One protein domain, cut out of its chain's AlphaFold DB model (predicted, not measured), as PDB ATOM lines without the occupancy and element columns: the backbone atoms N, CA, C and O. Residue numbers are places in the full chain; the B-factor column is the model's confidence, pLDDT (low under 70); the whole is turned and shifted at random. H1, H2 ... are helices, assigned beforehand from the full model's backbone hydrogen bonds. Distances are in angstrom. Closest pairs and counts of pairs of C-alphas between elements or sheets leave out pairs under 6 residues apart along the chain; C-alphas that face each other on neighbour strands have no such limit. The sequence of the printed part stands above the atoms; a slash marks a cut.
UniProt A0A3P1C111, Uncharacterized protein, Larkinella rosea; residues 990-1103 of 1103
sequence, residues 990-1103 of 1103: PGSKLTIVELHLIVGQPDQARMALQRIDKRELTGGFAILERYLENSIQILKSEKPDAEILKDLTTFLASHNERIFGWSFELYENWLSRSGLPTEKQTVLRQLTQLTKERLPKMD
ATOM      1  N   PRO A 990     -50.502 -54.586  12.657       85.12
ATOM      2  CA  PRO A 990     -49.324 -54.338  11.823       85.12
ATOM      3  C   PRO A 990     -48.741 -52.924  11.950       85.12
ATOM      4  O   PRO A 990     -47.526 -52.769  12.026       85.12
ATOM      5  N   GLY A 991     -49.600 -51.905  12.039       86.69
ATOM      6  CA  GLY A 991     -49.196 -50.512  12.225       86.69
ATOM      7  C   GLY A 991     -48.445 -50.298  13.537       86.69
ATOM      8  O   GLY A 991     -47.309 -49.843  13.506       86.69
ATOM      9  N   SER A 992     -49.019 -50.709  14.673       87.44
ATOM     10  CA  SER A 992     -48.374 -50.587  15.991       87.44
ATOM     11  C   SER A 992     -47.019 -51.305  16.035       87.44
ATOM     12  O   SER A 992     -46.063 -50.782  16.602       87.44
ATOM     13  N   LYS A 993     -46.902 -52.480  15.399       90.69
ATOM     14  CA  LYS A 993     -45.634 -53.230  15.317       90.69
ATOM     15  C   LYS A 993     -44.569 -52.482  14.509       90.69
ATOM     16  O   LYS A 993     -43.417 -52.423  14.928       90.69
ATOM     17  N   LEU A 994     -44.948 -51.878  13.385       92.12
ATOM     18  CA  LEU A 994     -44.043 -51.051  12.583       92.12
ATOM     19  C   LEU A 994     -43.687 -49.736  13.300       92.12
ATOM     20  O   LEU A 994     -42.559 -49.266  13.176       92.12
ATOM     21  N   THR A 995     -44.590 -49.167  14.107       91.56
ATOM     22  CA  THR A 995     -44.294 -47.987  14.938       91.56
ATOM     23  C   THR A 995     -43.215 -48.288  15.979       91.56
ATOM     24  O   THR A 995     -42.342 -47.453  16.191       91.56
ATOM     25  N   ILE A 996     -43.192 -49.485  16.578       92.62
ATOM     26  CA  ILE A 996     -42.095 -49.901  17.479       92.62
ATOM     27  C   ILE A 996     -40.743 -49.856  16.749       92.62
ATOM     28  O   ILE A 996     -39.760 -49.344  17.286       92.62
ATOM     29  N   VAL A 997     -40.697 -50.351  15.507       94.31
ATOM     30  CA  VAL A 997     -39.488 -50.324  14.669       94.31
ATOM     31  C   VAL A 997     -39.045 -48.881  14.419       94.31
ATOM     32  O   VAL A 997     -37.883 -48.554  14.650       94.31
ATOM     33  N   GLU A 998     -39.967 -48.009  14.011       94.19
ATOM     34  CA  GLU A 998     -39.699 -46.582  13.791       94.19
ATOM     35  C   GLU A 998     -39.194 -45.883  15.067       94.19
ATOM     36  O   GLU A 998     -38.205 -45.147  15.024       94.19
ATOM     37  N   LEU A 999     -39.803 -46.160  16.225       93.56
ATOM     38  CA  LEU A 999     -39.393 -45.598  17.513       93.56
ATOM     39  C   LEU A 999     -37.978 -46.030  17.914       93.56
ATOM     40  O   LEU A 999     -37.206 -45.187  18.377       93.56
ATOM     41  N   HIS A1000     -37.595 -47.293  17.692       93.88
ATOM     42  CA  HIS A1000     -36.218 -47.746  17.919       93.88
ATOM     43  C   HIS A1000     -35.206 -47.011  17.032       93.88
ATOM     44  O   HIS A1000     -34.111 -46.688  17.501       93.88
ATOM     45  N   LEU A1001     -35.564 -46.687  15.783       90.38
ATOM     46  CA  LEU A1001     -34.713 -45.859  14.921       90.38
ATOM     47  C   LEU A1001     -34.536 -44.455  15.502       90.38
ATOM     48  O   LEU A1001     -33.409 -43.969  15.598       90.38
ATOM     49  N   ILE A1002     -35.629 -43.841  15.956       89.50
ATOM     50  CA  ILE A1002     -35.638 -42.488  16.530       89.50
ATOM     51  C   ILE A1002     -34.796 -42.401  17.811       89.50
ATOM     52  O   ILE A1002     -34.125 -41.398  18.053       89.50
ATOM     53  N   VAL A1003     -34.768 -43.451  18.637       90.31
ATOM     54  CA  VAL A1003     -33.916 -43.476  19.842       90.31
ATOM     55  C   VAL A1003     -32.483 -43.956  19.572       90.31
ATOM     56  O   VAL A1003     -31.729 -44.169  20.520       90.31
ATOM     57  N   GLY A1004     -32.086 -44.093  18.300       88.00
ATOM     58  CA  GLY A1004     -30.717 -44.427  17.898       88.00
ATOM     59  C   GLY A1004     -30.345 -45.898  18.096       88.00
ATOM     60  O   GLY A1004     -29.183 -46.206  18.348       88.00
ATOM     61  N   GLN A1005     -31.314 -46.813  18.004       91.62
ATOM     62  CA  GLN A1005     -31.133 -48.252  18.224       91.62
ATOM     63  C   GLN A1005     -31.459 -49.071  16.956       91.62
ATOM     64  O   GLN A1005     -32.424 -49.841  16.947       91.62
ATOM     65  N   PRO A1006     -30.667 -48.954  15.872       91.31
ATOM     66  CA  PRO A1006     -30.955 -49.626  14.601       91.31
ATOM     67  C   PRO A1006     -30.948 -51.159  14.701       91.31
ATOM     68  O   PRO A1006     -31.693 -51.825  13.988       91.31
ATOM     69  N   ASP A1007     -30.159 -51.735  15.612       92.12
ATOM     70  CA  ASP A1007     -30.156 -53.184  15.840       92.12
ATOM     71  C   ASP A1007     -31.444 -53.671  16.514       92.12
ATOM     72  O   ASP A1007     -31.997 -54.693  16.112       92.12
ATOM     73  N   GLN A1008     -31.978 -52.912  17.477       92.44
ATOM     74  CA  GLN A1008     -33.268 -53.237  18.098       92.44
ATOM     75  C   GLN A1008     -34.421 -53.042  17.111       92.44
ATOM     76  O   GLN A1008     -35.312 -53.885  17.045       92.44
ATOM     77  N   ALA A1009     -34.357 -52.007  16.264       93.12
ATOM     78  CA  ALA A1009     -35.309 -51.815  15.172       93.12
ATOM     79  C   ALA A1009     -35.329 -53.026  14.221       93.12
ATOM     80  O   ALA A1009     -36.398 -53.543  13.900       93.12
ATOM     81  N   ARG A1010     -34.153 -53.544  13.839       94.81
ATOM     82  CA  ARG A1010     -34.031 -54.755  13.012       94.81
ATOM     83  C   ARG A1010     -34.634 -55.981  13.691       94.81
ATOM     84  O   ARG A1010     -35.365 -56.735  13.053       94.81
ATOM     85  N   MET A1011     -34.354 -56.181  14.979       92.94
ATOM     86  CA  MET A1011     -34.917 -57.301  15.739       92.94
ATOM     87  C   MET A1011     -36.441 -57.203  15.855       92.94
ATOM     88  O   MET A1011     -37.129 -58.209  15.689       92.94
ATOM     89  N   ALA A1012     -36.976 -56.007  16.110       90.50
ATOM     90  CA  ALA A1012     -38.413 -55.767  16.167       90.50
ATOM     91  C   ALA A1012     -39.083 -56.044  14.811       90.50
ATOM     92  O   ALA A1012     -40.098 -56.736  14.769       90.50
ATOM     93  N   LEU A1013     -38.473 -55.605  13.705       92.81
ATOM     94  CA  LEU A1013     -38.989 -55.814  12.349       92.81
ATOM     95  C   LEU A1013     -39.024 -57.303  11.967       92.81
ATOM     96  O   LEU A1013     -40.013 -57.785  11.425       92.81
ATOM     97  N   GLN A1014     -37.989 -58.066  12.331       90.94
ATOM     98  CA  GLN A1014     -37.915 -59.512  12.077       90.94
ATOM     99  C   GLN A1014     -38.937 -60.341  12.868       90.94
ATOM    100  O   GLN A1014     -39.251 -61.463  12.471       90.94
ATOM    101  N   ARG A1015     -39.452 -59.815  13.987       87.75
ATOM    102  CA  ARG A1015     -40.476 -60.483  14.809       87.75
ATOM    103  C   ARG A1015     -41.891 -60.339  14.242       87.75
ATOM    104  O   ARG A1015     -42.804 -60.990  14.749       87.75
ATOM    105  N   ILE A1016     -42.096 -59.506  13.221       88.06
ATOM    106  CA  ILE A1016     -43.406 -59.304  12.595       88.06
ATOM    107  C   ILE A1016     -43.714 -60.484  11.656       88.06
ATOM    108  O   ILE A1016     -42.927 -60.798  10.762       88.06
ATOM    109  N   ASP A1017     -44.866 -61.150  11.830       86.44
ATOM    110  CA  ASP A1017     -45.314 -62.186  10.887       86.44
ATOM    111  C   ASP A1017     -45.713 -61.521   9.565       86.44
ATOM    112  O   ASP A1017     -46.693 -60.780   9.487       86.44
ATOM    113  N   LYS A1018     -44.969 -61.823   8.500       83.19
ATOM    114  CA  LYS A1018     -45.185 -61.252   7.163       83.19
ATOM    115  C   LYS A1018     -46.572 -61.533   6.588       83.19
ATOM    116  O   LYS A1018     -47.013 -60.812   5.702       83.19
ATOM    117  N   ARG A1019     -47.283 -62.552   7.084       83.31
ATOM    118  CA  ARG A1019     -48.668 -62.843   6.677       83.31
ATOM    119  C   ARG A1019     -49.669 -61.808   7.191       83.31
ATOM    120  O   ARG A1019     -50.771 -61.737   6.660       83.31
ATOM    121  N   GLU A1020     -49.297 -61.022   8.199       74.69
ATOM    122  CA  GLU A1020     -50.113 -59.932   8.745       74.69
ATOM    123  C   GLU A1020     -49.914 -58.607   7.985       74.69
ATOM    124  O   GLU A1020     -50.707 -57.679   8.142       74.69
ATOM    125  N   LEU A1021     -48.878 -58.503   7.146       80.06
ATOM    126  CA  LEU A1021     -48.541 -57.303   6.377       80.06
ATOM    127  C   LEU A1021     -49.302 -57.276   5.043       80.06
ATOM    128  O   LEU A1021     -48.738 -57.517   3.979       80.06
ATOM    129  N   THR A1022     -50.605 -57.000   5.103       76.19
ATOM    130  CA  THR A1022     -51.468 -56.860   3.915       76.19
ATOM    131  C   THR A1022     -51.752 -55.395   3.585       76.19
ATOM    132  O   THR A1022     -51.921 -54.583   4.495       76.19
ATOM    133  N   GLY A1023     -51.883 -55.053   2.300       79.00
ATOM    134  CA  GLY A1023     -52.031 -53.663   1.866       79.00
ATOM    135  C   GLY A1023     -50.742 -52.859   2.080       79.00
ATOM    136  O   GLY A1023     -49.660 -53.422   2.251       79.00
ATOM    137  N   GLY A1024     -50.853 -51.526   2.164       82.62
ATOM    138  CA  GLY A1024     -49.705 -50.606   2.233       82.62
ATOM    139  C   GLY A1024     -48.691 -50.821   3.376       82.62
ATOM    140  O   GLY A1024     -47.666 -50.143   3.397       82.62
ATOM    141  N   PHE A1025     -48.913 -51.761   4.303       89.38
ATOM    142  CA  PHE A1025     -47.957 -52.133   5.353       89.38
ATOM    143  C   PHE A1025     -46.719 -52.878   4.836       89.38
ATOM    144  O   PHE A1025     -45.648 -52.707   5.412       89.38
ATOM    145  N   ALA A1026     -46.812 -53.638   3.737       88.75
ATOM    146  CA  ALA A1026     -45.632 -54.267   3.124       88.75
ATOM    147  C   ALA A1026     -44.649 -53.217   2.569       88.75
ATOM    148  O   ALA A1026     -43.429 -53.377   2.624       88.75
ATOM    149  N   ILE A1027     -45.185 -52.092   2.084       91.75
ATOM    150  CA  ILE A1027     -44.391 -50.942   1.644       91.75
ATOM    151  C   ILE A1027     -43.681 -50.293   2.842       91.75
ATOM    152  O   ILE A1027     -42.493 -49.978   2.756       91.75
ATOM    153  N   LEU A1028     -44.382 -50.137   3.968       92.38
ATOM    154  CA  LEU A1028     -43.821 -49.573   5.199       92.38
ATOM    155  C   LEU A1028     -42.744 -50.473   5.827       92.38
ATOM    156  O   LEU A1028     -41.713 -49.963   6.258       92.38
ATOM    157  N   GLU A1029     -42.936 -51.797   5.819       93.44
ATOM    158  CA  GLU A1029     -41.913 -52.772   6.234       93.44
ATOM    159  C   GLU A1029     -40.627 -52.579   5.417       93.44
ATOM    160  O   GLU A1029     -39.538 -52.445   5.978       93.44
ATOM    161  N   ARG A1030     -40.757 -52.500   4.085       92.56
ATOM    162  CA  ARG A1030     -39.615 -52.322   3.181       92.56
ATOM    163  C   ARG A1030     -38.913 -50.979   3.387       92.56
ATOM    164  O   ARG A1030     -37.685 -50.924   3.348       92.56
ATOM    165  N   TYR A1031     -39.674 -49.912   3.619       94.38
ATOM    166  CA  TYR A1031     -39.143 -48.584   3.935       94.38
ATOM    167  C   TYR A1031     -38.324 -48.585   5.239       94.38
ATOM    168  O   TYR A1031     -37.199 -48.078   5.262       94.38
ATOM    169  N   LEU A1032     -38.836 -49.196   6.310       94.44
ATOM    170  CA  LEU A1032     -38.128 -49.264   7.594       94.44
ATOM    171  C   LEU A1032     -36.884 -50.166   7.530       94.44
ATOM    172  O   LEU A1032     -35.841 -49.788   8.061       94.44
ATOM    173  N   GLU A1033     -36.940 -51.298   6.819       94.31
ATOM    174  CA  GLU A1033     -35.768 -52.163   6.585       94.31
ATOM    175  C   GLU A1033     -34.656 -51.415   5.837       94.31
ATOM    176  O   GLU A1033     -33.497 -51.429   6.251       94.31
ATOM    177  N   ASN A1034     -35.000 -50.699   4.765       94.12
ATOM    178  CA  ASN A1034     -34.027 -49.921   4.003       94.12
ATOM    179  C   ASN A1034     -33.435 -48.771   4.832       94.12
ATOM    180  O   ASN A1034     -32.243 -48.480   4.724       94.12
ATOM    181  N   SER A1035     -34.240 -48.161   5.706       93.12
ATOM    182  CA  SER A1035     -33.774 -47.135   6.645       93.12
ATOM    183  C   SER A1035     -32.722 -47.693   7.612       93.12
ATOM    184  O   SER A1035     -31.706 -47.045   7.863       93.12
ATOM    185  N   ILE A1036     -32.913 -48.921   8.112       93.62
ATOM    186  CA  ILE A1036     -31.922 -49.622   8.946       93.62
ATOM    187  C   ILE A1036     -30.628 -49.870   8.156       93.62
ATOM    188  O   ILE A1036     -29.541 -49.609   8.675       93.62
ATOM    189  N   GLN A1037     -30.725 -50.343   6.909       92.25
ATOM    190  CA  GLN A1037     -29.556 -50.658   6.074       92.25
ATOM    191  C   GLN A1037     -28.681 -49.427   5.797       92.25
ATOM    192  O   GLN A1037     -27.457 -49.523   5.902       92.25
ATOM    193  N   ILE A1038     -29.291 -48.266   5.530       90.06
ATOM    194  CA  ILE A1038     -28.580 -46.987   5.339       90.06
ATOM    195  C   ILE A1038     -27.899 -46.545   6.641       90.06
ATOM    196  O   ILE A1038     -26.720 -46.171   6.667       90.06
ATOM    197  N   LEU A1039     -28.611 -46.624   7.771       89.38
ATOM    198  CA  LEU A1039     -28.048 -46.255   9.071       89.38
ATOM    199  C   LEU A1039     -26.833 -47.120   9.422       89.38
ATOM    200  O   LEU A1039     -25.827 -46.587   9.898       89.38
ATOM    201  N   LYS A1040     -26.882 -48.415   9.096       89.94
ATOM    202  CA  LYS A1040     -25.791 -49.371   9.319       89.94
ATOM    203  C   LYS A1040     -24.726 -49.401   8.211       89.94
ATOM    204  O   LYS A1040     -23.668 -49.982   8.427       89.94
ATOM    205  N   SER A1041     -24.938 -48.712   7.088       87.94
ATOM    206  CA  SER A1041     -24.043 -48.705   5.910       87.94
ATOM    207  C   SER A1041     -23.774 -50.113   5.352       87.94
ATOM    208  O   SER A1041     -22.653 -50.455   4.988       87.94
ATOM    209  N   GLU A1042     -24.803 -50.962   5.324       83.50
ATOM    210  CA  GLU A1042     -24.666 -52.375   4.927       83.50
ATOM    211  C   GLU A1042     -24.518 -52.575   3.412       83.50
ATOM    212  O   GLU A1042     -23.994 -53.596   2.968       83.50
ATOM    213  N   LYS A1043     -24.973 -51.599   2.621       84.25
ATOM    214  CA  LYS A1043     -24.886 -51.559   1.159       84.25
ATOM    215  C   LYS A1043     -24.666 -50.121   0.682       84.25
ATOM    216  O   LYS A1043     -24.952 -49.194   1.441       84.25
ATOM    217  N   PRO A1044     -24.224 -49.909  -0.571       87.44
ATOM    218  CA  PRO A1044     -24.213 -48.582  -1.172       87.44
ATOM    219  C   PRO A1044     -25.621 -47.968  -1.198       87.44
ATOM    220  O   PRO A1044     -26.560 -48.572  -1.716       87.44
ATOM    221  N   ASP A1045     -25.757 -46.739  -0.702       87.06
ATOM    222  CA  ASP A1045     -27.034 -46.017  -0.589       87.06
ATOM    223  C   ASP A1045     -27.819 -45.944  -1.916       87.06
ATOM    224  O   ASP A1045     -29.045 -46.086  -1.943       87.06
ATOM    225  N   ALA A1046     -27.111 -45.802  -3.042       83.75
ATOM    226  CA  ALA A1046     -27.701 -45.789  -4.383       83.75
ATOM    227  C   ALA A1046     -28.358 -47.128  -4.774       83.75
ATOM    228  O   ALA A1046     -29.361 -47.140  -5.491       83.75
ATOM    229  N   GLU A1047     -27.822 -48.256  -4.297       87.81
ATOM    230  CA  GLU A1047     -28.396 -49.586  -4.524       87.81
ATOM    231  C   GLU A1047     -29.690 -49.753  -3.718       87.81
ATOM    232  O   GLU A1047     -30.700 -50.196  -4.259       87.81
ATOM    233  N   ILE A1048     -29.705 -49.292  -2.463       88.31
ATOM    234  CA  ILE A1048     -30.880 -49.356  -1.579       88.31
ATOM    235  C   ILE A1048     -32.049 -48.529  -2.148       88.31
ATOM    236  O   ILE A1048     -33.199 -48.985  -2.156       88.31
ATOM    237  N   LEU A1049     -31.770 -47.330  -2.672       86.06
ATOM    238  CA  LEU A1049     -32.777 -46.481  -3.327       86.06
ATOM    239  C   LEU A1049     -33.343 -47.133  -4.598       86.06
ATOM    240  O   LEU A1049     -34.558 -47.108  -4.830       86.06
ATOM    241  N   LYS A1050     -32.485 -47.763  -5.408       87.94
ATOM    242  CA  LYS A1050     -32.902 -48.498  -6.610       87.94
ATOM    243  C   LYS A1050     -33.758 -49.720  -6.260       87.94
ATOM    244  O   LYS A1050     -34.775 -49.961  -6.918       87.94
ATOM    245  N   ASP A1051     -33.392 -50.448  -5.209       88.31
ATOM    246  CA  ASP A1051     -34.133 -51.609  -4.709       88.31
ATOM    247  C   ASP A1051     -35.536 -51.213  -4.235       88.31
ATOM    248  O   ASP A1051     -36.512 -51.890  -4.570       88.31
ATOM    249  N   LEU A1052     -35.671 -50.096  -3.504       87.75
ATOM    250  CA  LEU A1052     -36.987 -49.589  -3.098       87.75
ATOM    251  C   LEU A1052     -37.824 -49.169  -4.305       87.75
ATOM    252  O   LEU A1052     -38.990 -49.536  -4.396       87.75
ATOM    253  N   THR A1053     -37.230 -48.439  -5.250       89.00
ATOM    254  CA  THR A1053     -37.928 -47.971  -6.458       89.00
ATOM    255  C   THR A1053     -38.479 -49.146  -7.272       89.00
ATOM    256  O   THR A1053     -39.642 -49.148  -7.675       89.00
ATOM    257  N   THR A1054     -37.669 -50.192  -7.450       90.25
ATOM    258  CA  THR A1054     -38.064 -51.420  -8.161       90.25
ATOM    259  C   THR A1054     -39.169 -52.171  -7.414       90.25
ATOM    260  O   THR A1054     -40.138 -52.639  -8.016       90.25
ATOM    261  N   PHE A1055     -39.065 -52.251  -6.085       90.12
ATOM    262  CA  PHE A1055     -40.100 -52.851  -5.246       90.12
ATOM    263  C   PHE A1055     -41.429 -52.090  -5.355       90.12
ATOM    264  O   PHE A1055     -42.471 -52.695  -5.600       90.12
ATOM    265  N   LEU A1056     -41.394 -50.759  -5.270       89.12
ATOM    266  CA  LEU A1056     -42.574 -49.907  -5.410       89.12
ATOM    267  C   LEU A1056     -43.204 -50.007  -6.803       89.12
ATOM    268  O   LEU A1056     -44.420 -49.886  -6.906       89.12
ATOM    269  N   ALA A1057     -42.436 -50.242  -7.869       86.62
ATOM    270  CA  ALA A1057     -42.982 -50.426  -9.217       86.62
ATOM    271  C   ALA A1057     -43.842 -51.700  -9.354       86.62
ATOM    272  O   ALA A1057     -44.750 -51.744 -10.182       86.62
ATOM    273  N   SER A1058     -43.584 -52.720  -8.530       85.38
ATOM    274  CA  SER A1058     -44.339 -53.984  -8.511       85.38
ATOM    275  C   SER A1058     -45.460 -54.026  -7.461       85.38
ATOM    276  O   SER A1058     -46.242 -54.974  -7.457       85.38
ATOM    277  N   HIS A1059     -45.585 -52.995  -6.613       85.19
ATOM    278  CA  HIS A1059     -46.572 -52.909  -5.531       85.19
ATOM    279  C   HIS A1059     -47.354 -51.584  -5.616       85.19
ATOM    280  O   HIS A1059     -46.912 -50.543  -5.134       85.19
ATOM    281  N   ASN A1060     -48.542 -51.621  -6.231       82.50
ATOM    282  CA  ASN A1060     -49.369 -50.434  -6.524       82.50
ATOM    283  C   ASN A1060     -50.316 -50.002  -5.387       82.50
ATOM    284  O   ASN A1060     -51.231 -49.206  -5.600       82.50
ATOM    285  N   GLU A1061     -50.123 -50.529  -4.185       85.56
ATOM    286  CA  GLU A1061     -50.999 -50.271  -3.045       85.56
ATOM    287  C   GLU A1061     -50.801 -48.856  -2.477       85.56
ATOM    288  O   GLU A1061     -49.735 -48.246  -2.598       85.56
ATOM    289  N   ARG A1062     -51.853 -48.315  -1.851       85.62
ATOM    290  CA  ARG A1062     -51.804 -47.030  -1.140       85.62
ATOM    291  C   ARG A1062     -51.493 -47.254   0.338       85.62
ATOM    292  O   ARG A1062     -51.948 -48.231   0.932       85.62
ATOM    293  N   ILE A1063     -50.754 -46.320   0.930       85.75
ATOM    294  CA  ILE A1063     -50.486 -46.287   2.370       85.75
ATOM    295  C   ILE A1063     -51.571 -45.433   3.030       85.75
ATOM    296  O   ILE A1063     -51.749 -44.271   2.667       85.75
ATOM    297  N   PHE A1064     -52.286 -45.992   4.004       76.94
ATOM    298  CA  PHE A1064     -53.309 -45.281   4.773       76.94
ATOM    299  C   PHE A1064     -52.917 -45.216   6.248       76.94
ATOM    300  O   PHE A1064     -52.397 -46.186   6.794       76.94
ATOM    301  N   GLY A1065     -53.192 -44.082   6.897       70.44
ATOM    302  CA  GLY A1065     -53.078 -43.953   8.354       70.44
ATOM    303  C   GLY A1065     -51.653 -43.956   8.927       70.44
ATOM    304  O   GLY A1065     -51.514 -44.117  10.134       70.44
ATOM    305  N   TRP A1066     -50.610 -43.770   8.107       84.31
ATOM    306  CA  TRP A1066     -49.219 -43.631   8.562       84.31
ATOM    307  C   TRP A1066     -48.750 -42.173   8.488       84.31
ATOM    308  O   TRP A1066     -48.944 -41.519   7.461       84.31
ATOM    309  N   SER A1067     -48.105 -41.669   9.547       82.31
ATOM    310  CA  SER A1067     -47.489 -40.335   9.569       82.31
ATOM    311  C   SER A1067     -45.970 -40.450   9.559       82.31
ATOM    312  O   SER A1067     -45.384 -41.054  10.446       82.31
ATOM    313  N   PHE A1068     -45.325 -39.813   8.582       85.81
ATOM    314  CA  PHE A1068     -43.861 -39.732   8.502       85.81
ATOM    315  C   PHE A1068     -43.279 -38.583   9.338       85.81
ATOM    316  O   PHE A1068     -42.059 -38.449   9.442       85.81
ATOM    317  N   GLU A1069     -44.135 -37.743   9.936       82.38
ATOM    318  CA  GLU A1069     -43.707 -36.543  10.663       82.38
ATOM    319  C   GLU A1069     -42.761 -36.885  11.817       82.38
ATOM    320  O   GLU A1069     -41.868 -36.102  12.131       82.38
ATOM    321  N   LEU A1070     -42.948 -38.039  12.457       82.44
ATOM    322  CA  LEU A1070     -42.138 -38.457  13.594       82.44
ATOM    323  C   LEU A1070     -40.679 -38.704  13.178       82.44
ATOM    324  O   LEU A1070     -39.760 -38.093  13.731       82.44
ATOM    325  N   TYR A1071     -40.474 -39.527  12.149       84.31
ATOM    326  CA  TYR A1071     -39.153 -39.837  11.608       84.31
ATOM    327  C   TYR A1071     -38.476 -38.619  10.965       84.31
ATOM    328  O   TYR A1071     -37.288 -38.390  11.172       84.31
ATOM    329  N   GLU A1072     -39.216 -37.779  10.238       85.69
ATOM    330  CA  GLU A1072     -38.665 -36.568   9.608       85.69
ATOM    331  C   GLU A1072     -38.219 -35.510  10.624       85.69
ATOM    332  O   GLU A1072     -37.149 -34.900  10.486       85.69
ATOM    333  N   ASN A1073     -39.014 -35.309  11.681       81.00
ATOM    334  CA  ASN A1073     -38.661 -34.407  12.776       81.00
ATOM    335  C   ASN A1073     -37.429 -34.885  13.541       81.00
ATOM    336  O   ASN A1073     -36.666 -34.054  14.039       81.00
ATOM    337  N   TRP A1074     -37.241 -36.198  13.636       85.19
ATOM    338  CA  TRP A1074     -36.032 -36.781  14.191       85.19
ATOM    339  C   TRP A1074     -34.840 -36.625  13.245       85.19
ATOM    340  O   TRP A1074     -33.798 -36.145  13.680       85.19
ATOM    341  N   LEU A1075     -34.979 -36.950  11.953       83.94
ATOM    342  CA  LEU A1075     -33.893 -36.885  10.966       83.94
ATOM    343  C   LEU A1075     -33.205 -35.520  10.959       83.94
ATOM    344  O   LEU A1075     -31.976 -35.457  10.985       83.94
ATOM    345  N   SER A1076     -33.989 -34.438  10.980       79.88
ATOM    346  CA  SER A1076     -33.479 -33.059  11.013       79.88
ATOM    347  C   SER A1076     -32.677 -32.711  12.276       79.88
ATOM    348  O   SER A1076     -31.944 -31.726  12.272       79.88
ATOM    349  N   ARG A1077     -32.775 -33.523  13.337       79.50
ATOM    350  CA  ARG A1077     -32.164 -33.306  14.661       79.50
ATOM    351  C   ARG A1077     -31.264 -34.469  15.127       79.50
ATOM    352  O   ARG A1077     -30.716 -34.413  16.222       79.50
ATOM    353  N   SER A1078     -31.105 -35.514  14.311       77.25
ATOM    354  CA  SER A1078     -30.523 -36.824  14.666       77.25
ATOM    355  C   SER A1078     -28.997 -36.852  14.852       77.25
ATOM    356  O   SER A1078     -28.452 -37.868  15.276       77.25
ATOM    357  N   GLY A1079     -28.285 -35.771  14.512       77.50
ATOM    358  CA  GLY A1079     -26.816 -35.717  14.546       77.50
ATOM    359  C   GLY A1079     -26.112 -36.599  13.500       77.50
ATOM    360  O   GLY A1079     -24.889 -36.701  13.519       77.50
ATOM    361  N   LEU A1080     -26.858 -37.235  12.586       85.38
ATOM    362  CA  LEU A1080     -26.307 -38.077  11.519       85.38
ATOM    363  C   LEU A1080     -25.520 -37.252  10.482       85.38
ATOM    364  O   LEU A1080     -25.861 -36.089  10.262       85.38
ATOM    365  N   PRO A1081     -24.537 -37.841   9.772       87.81
ATOM    366  CA  PRO A1081     -23.870 -37.179   8.650       87.81
ATOM    367  C   PRO A1081     -24.867 -36.682   7.591       87.81
ATOM    368  O   PRO A1081     -25.834 -37.377   7.270       87.81
ATOM    369  N   THR A1082     -24.617 -35.499   7.020       84.94
ATOM    370  CA  THR A1082     -25.511 -34.832   6.053       84.94
ATOM    371  C   THR A1082     -25.850 -35.711   4.845       84.94
ATOM    372  O   THR A1082     -26.985 -35.700   4.369       84.94
ATOM    373  N   GLU A1083     -24.897 -36.521   4.383       83.81
ATOM    374  CA  GLU A1083     -25.084 -37.472   3.279       83.81
ATOM    375  C   GLU A1083     -26.145 -38.528   3.622       83.81
ATOM    376  O   GLU A1083     -27.134 -38.664   2.903       83.81
ATOM    377  N   LYS A1084     -26.039 -39.173   4.793       85.75
ATOM    378  CA  LYS A1084     -27.030 -40.155   5.268       85.75
ATOM    379  C   LYS A1084     -28.404 -39.538   5.497       85.75
ATOM    380  O   LYS A1084     -29.417 -40.142   5.152       85.75
ATOM    381  N   GLN A1085     -28.459 -38.324   6.052       87.38
ATOM    382  CA  GLN A1085     -29.728 -37.606   6.205       87.38
ATOM    383  C   GLN A1085     -30.394 -37.348   4.848       87.38
ATOM    384  O   GLN A1085     -31.613 -37.456   4.731       87.38
ATOM    385  N   THR A1086     -29.604 -37.015   3.825       88.25
ATOM    386  CA  THR A1086     -30.102 -36.745   2.472       88.25
ATOM    387  C   THR A1086     -30.705 -38.001   1.849       88.25
ATOM    388  O   THR A1086     -31.830 -37.952   1.356       88.25
ATOM    389  N   VAL A1087     -30.011 -39.137   1.942       88.62
ATOM    390  CA  VAL A1087     -30.492 -40.425   1.415       88.62
ATOM    391  C   VAL A1087     -31.755 -40.893   2.147       88.62
ATOM    392  O   VAL A1087     -32.728 -41.282   1.505       88.62
ATOM    393  N   LEU A1088     -31.797 -40.796   3.480       90.19
ATOM    394  CA  LEU A1088     -32.989 -41.159   4.255       90.19
ATOM    395  C   LEU A1088     -34.189 -40.262   3.912       90.19
ATOM    396  O   LEU A1088     -35.297 -40.767   3.769       90.19
ATOM    397  N   ARG A1089     -33.985 -38.956   3.684       91.06
ATOM    398  CA  ARG A1089     -35.054 -38.058   3.201       91.06
ATOM    399  C   ARG A1089     -35.565 -38.456   1.817       91.06
ATOM    400  O   ARG A1089     -36.772 -38.416   1.591       91.06
ATOM    401  N   GLN A1090     -34.677 -38.853   0.905       90.94
ATOM    402  CA  GLN A1090     -35.073 -39.346  -0.418       90.94
ATOM    403  C   GLN A1090     -35.913 -40.627  -0.312       90.94
ATOM    404  O   GLN A1090     -36.949 -40.732  -0.965       90.94
ATOM    405  N   LEU A1091     -35.521 -41.559   0.563       91.88
ATOM    406  CA  LEU A1091     -36.267 -42.787   0.849       91.88
ATOM    407  C   LEU A1091     -37.687 -42.488   1.372       91.88
ATOM    408  O   LEU A1091     -38.670 -43.073   0.903       91.88
ATOM    409  N   THR A1092     -37.802 -41.543   2.311       91.38
ATOM    410  CA  THR A1092     -39.084 -41.085   2.864       91.38
ATOM    411  C   THR A1092     -39.960 -40.454   1.791       91.38
ATOM    412  O   THR A1092     -41.138 -40.797   1.679       91.38
ATOM    413  N   GLN A1093     -39.393 -39.571   0.964       90.94
ATOM    414  CA  GLN A1093     -40.134 -38.884  -0.090       90.94
ATOM    415  C   GLN A1093     -40.675 -39.861  -1.139       90.94
ATOM    416  O   GLN A1093     -41.852 -39.785  -1.484       90.94
ATOM    417  N   LEU A1094     -39.854 -40.818  -1.579       90.62
ATOM    418  CA  LEU A1094     -40.255 -41.849  -2.536       90.62
ATOM    419  C   LEU A1094     -41.418 -42.702  -1.998       90.62
ATOM    420  O   LEU A1094     -42.352 -43.044  -2.720       90.62
ATOM    421  N   THR A1095     -41.394 -43.019  -0.704       90.44
ATOM    422  CA  THR A1095     -42.455 -43.805  -0.057       90.44
ATOM    423  C   THR A1095     -43.748 -42.992   0.100       90.44
ATOM    424  O   THR A1095     -44.845 -43.521  -0.103       90.44
ATOM    425  N   LYS A1096     -43.646 -41.685   0.391       89.75
ATOM    426  CA  LYS A1096     -44.788 -40.762   0.524       89.75
ATOM    427  C   LYS A1096     -45.617 -40.607  -0.748       89.75
ATOM    428  O   LYS A1096     -46.807 -40.321  -0.644       89.75
ATOM    429  N   GLU A1097     -45.056 -40.852  -1.931       87.31
ATOM    430  CA  GLU A1097     -45.809 -40.849  -3.197       87.31
ATOM    431  C   GLU A1097     -46.968 -41.868  -3.211       87.31
ATOM    432  O   GLU A1097     -47.915 -41.754  -3.999       87.31
ATOM    433  N   ARG A1098     -46.931 -42.856  -2.305       86.62
ATOM    434  CA  ARG A1098     -47.985 -43.857  -2.102       86.62
ATOM    435  C   ARG A1098     -49.080 -43.431  -1.121       86.62
ATOM    436  O   ARG A1098     -50.069 -44.156  -0.998       86.62
ATOM    437  N   LEU A1099     -48.973 -42.268  -0.477       81.31
ATOM    438  CA  LEU A1099     -50.084 -41.685   0.279       81.31
ATOM    439  C   LEU A1099     -51.215 -41.259  -0.681       81.31
ATOM    440  O   LEU A1099     -50.960 -40.936  -1.848       81.31
ATOM    441  N   PRO A1100     -52.483 -41.281  -0.246       72.75
ATOM    442  CA  PRO A1100     -53.555 -40.639  -0.994       72.75
ATOM    443  C   PRO A1100     -53.280 -39.132  -1.095       72.75
ATOM    444  O   PRO A1100     -52.900 -38.500  -0.110       72.75
ATOM    445  N   LYS A1101     -53.473 -38.549  -2.285       61.59
ATOM    446  CA  LYS A1101     -53.540 -37.089  -2.420       61.59
ATOM    447  C   LYS A1101     -54.796 -36.643  -1.669       61.59
ATOM    448  O   LYS A1101     -55.872 -37.153  -1.967       61.59
ATOM    449  N   MET A1102     -54.646 -35.801  -0.649       43.16
ATOM    450  CA  MET A1102     -55.800 -35.168  -0.012       43.16
ATOM    451  C   MET A1102     -56.376 -34.156  -1.007       43.16
ATOM    452  O   MET A1102     -55.667 -33.216  -1.359       43.16
ATOM    453  N   ASP A1103     -57.608 -34.393  -1.461       29.50
ATOM    454  CA  ASP A1103     -58.459 -33.412  -2.155       29.50
ATOM    455  C   ASP A1103     -59.465 -32.798  -1.172       29.50
ATOM    456  O   ASP A1103     -60.068 -33.567  -0.378       29.50
TER     457      ASP A1103
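AT A GLANCE: This is residues 990 to 1103 of the 1103 residues of an uncharacterized protein of Larkinella rosea (UniProt A0A3P1C111). Six helices lie nearly along one common axis in a compact block, with H3 through the middle. The hairpin of H1 and H2 packs on one side of H3, H4 and H6 pack on the other side, and the short H5 lies at the edge between H1 and H6. Neighbours along the chain run to and fro: H1, H3 and H5 one way, H2, H4 and H6 the other. The printed part has 114 residues with six named helices, H1 to H6 in chain order, and no named strand, and its class is all helix. It is compact, with a radius of gyration of the C-alphas of 13.3 A, and rounded, with spans of 33 by 28 by 27 A.

IN THESE COORDINATES: Find C-alpha 990 at (-49.324, -54.338, 11.823); from there H1, residues 990 to 1002, runs 18.7 A. Next comes H2, residues 1006 to 1014. Look for C-alpha 1025 at (-47.957, -52.133, 5.353), where H3, residues 1025 to 1040, begins its 22.7 A. H4, residues 1045 to 1058, measures 20.6 A, and the seven-residue H5 takes residues 1069 to 1075. H6, residues 1082 to 1096, runs 20.9 A and ends at C-alpha 1096, (-44.788, -40.762, 0.524).

HOW THE PARTS SIT: Begin at H3, the hub, which touches H1, H2, H4 and H6. H3, H4 and H6 form a bundle, three helices side by side. H3 and H4 are a helical hairpin at a shallow tilt of 8 degrees, with closest C-alphas Ile 1038 and Asp 1045, 6.2 A apart. H6 touches H3 at Ser 1035 and Leu 1088, whose C-alphas are closest at 6.5 A, and the two run opposite ways. H4 and H6 run the same way at a shallow tilt of 2 degrees, their closest C-alphas being Leu 1049 and Leu 1091, 6.6 A apart. Now look at H1: it touches H3 with closest C-alphas Leu 994 and Glu 1029, 6.9 A apart, and runs the same way. H1 and H2 are a helical hairpin at a shallow tilt of 12 degrees, with closest C-alphas Val 997 and Ala 1009, 4.5 A apart. H2 and H3, also a hairpin, come closest at the C-alphas of Pro 1006 and Ile 1036, 5.7 A. H5 only just touches H1, with residues 998 to 1002 of H1 alone, and H6, with residues 1085 to 1089 alone, each with 3 pairs of C-alphas within 8 A; the closest are Ile 1002 and Trp 1074, 6.2 A, and Leu 1075 and Gln 1085, 6.4 A. H3 and H5 are apart. In each of the six helices every O i to N i+4 pair is within hydrogen-bond range.

THE WHOLE: The printed part has no cut, and no link is long; H1 to H2 and H3 to H4 are tight. The two C-alphas farthest apart are those of Glu 1042 and Asp 1103, 39.4 A. Mean pLDDT of the printed part is 86.3; residues 1101 to 1103, which end the chain, are under 70.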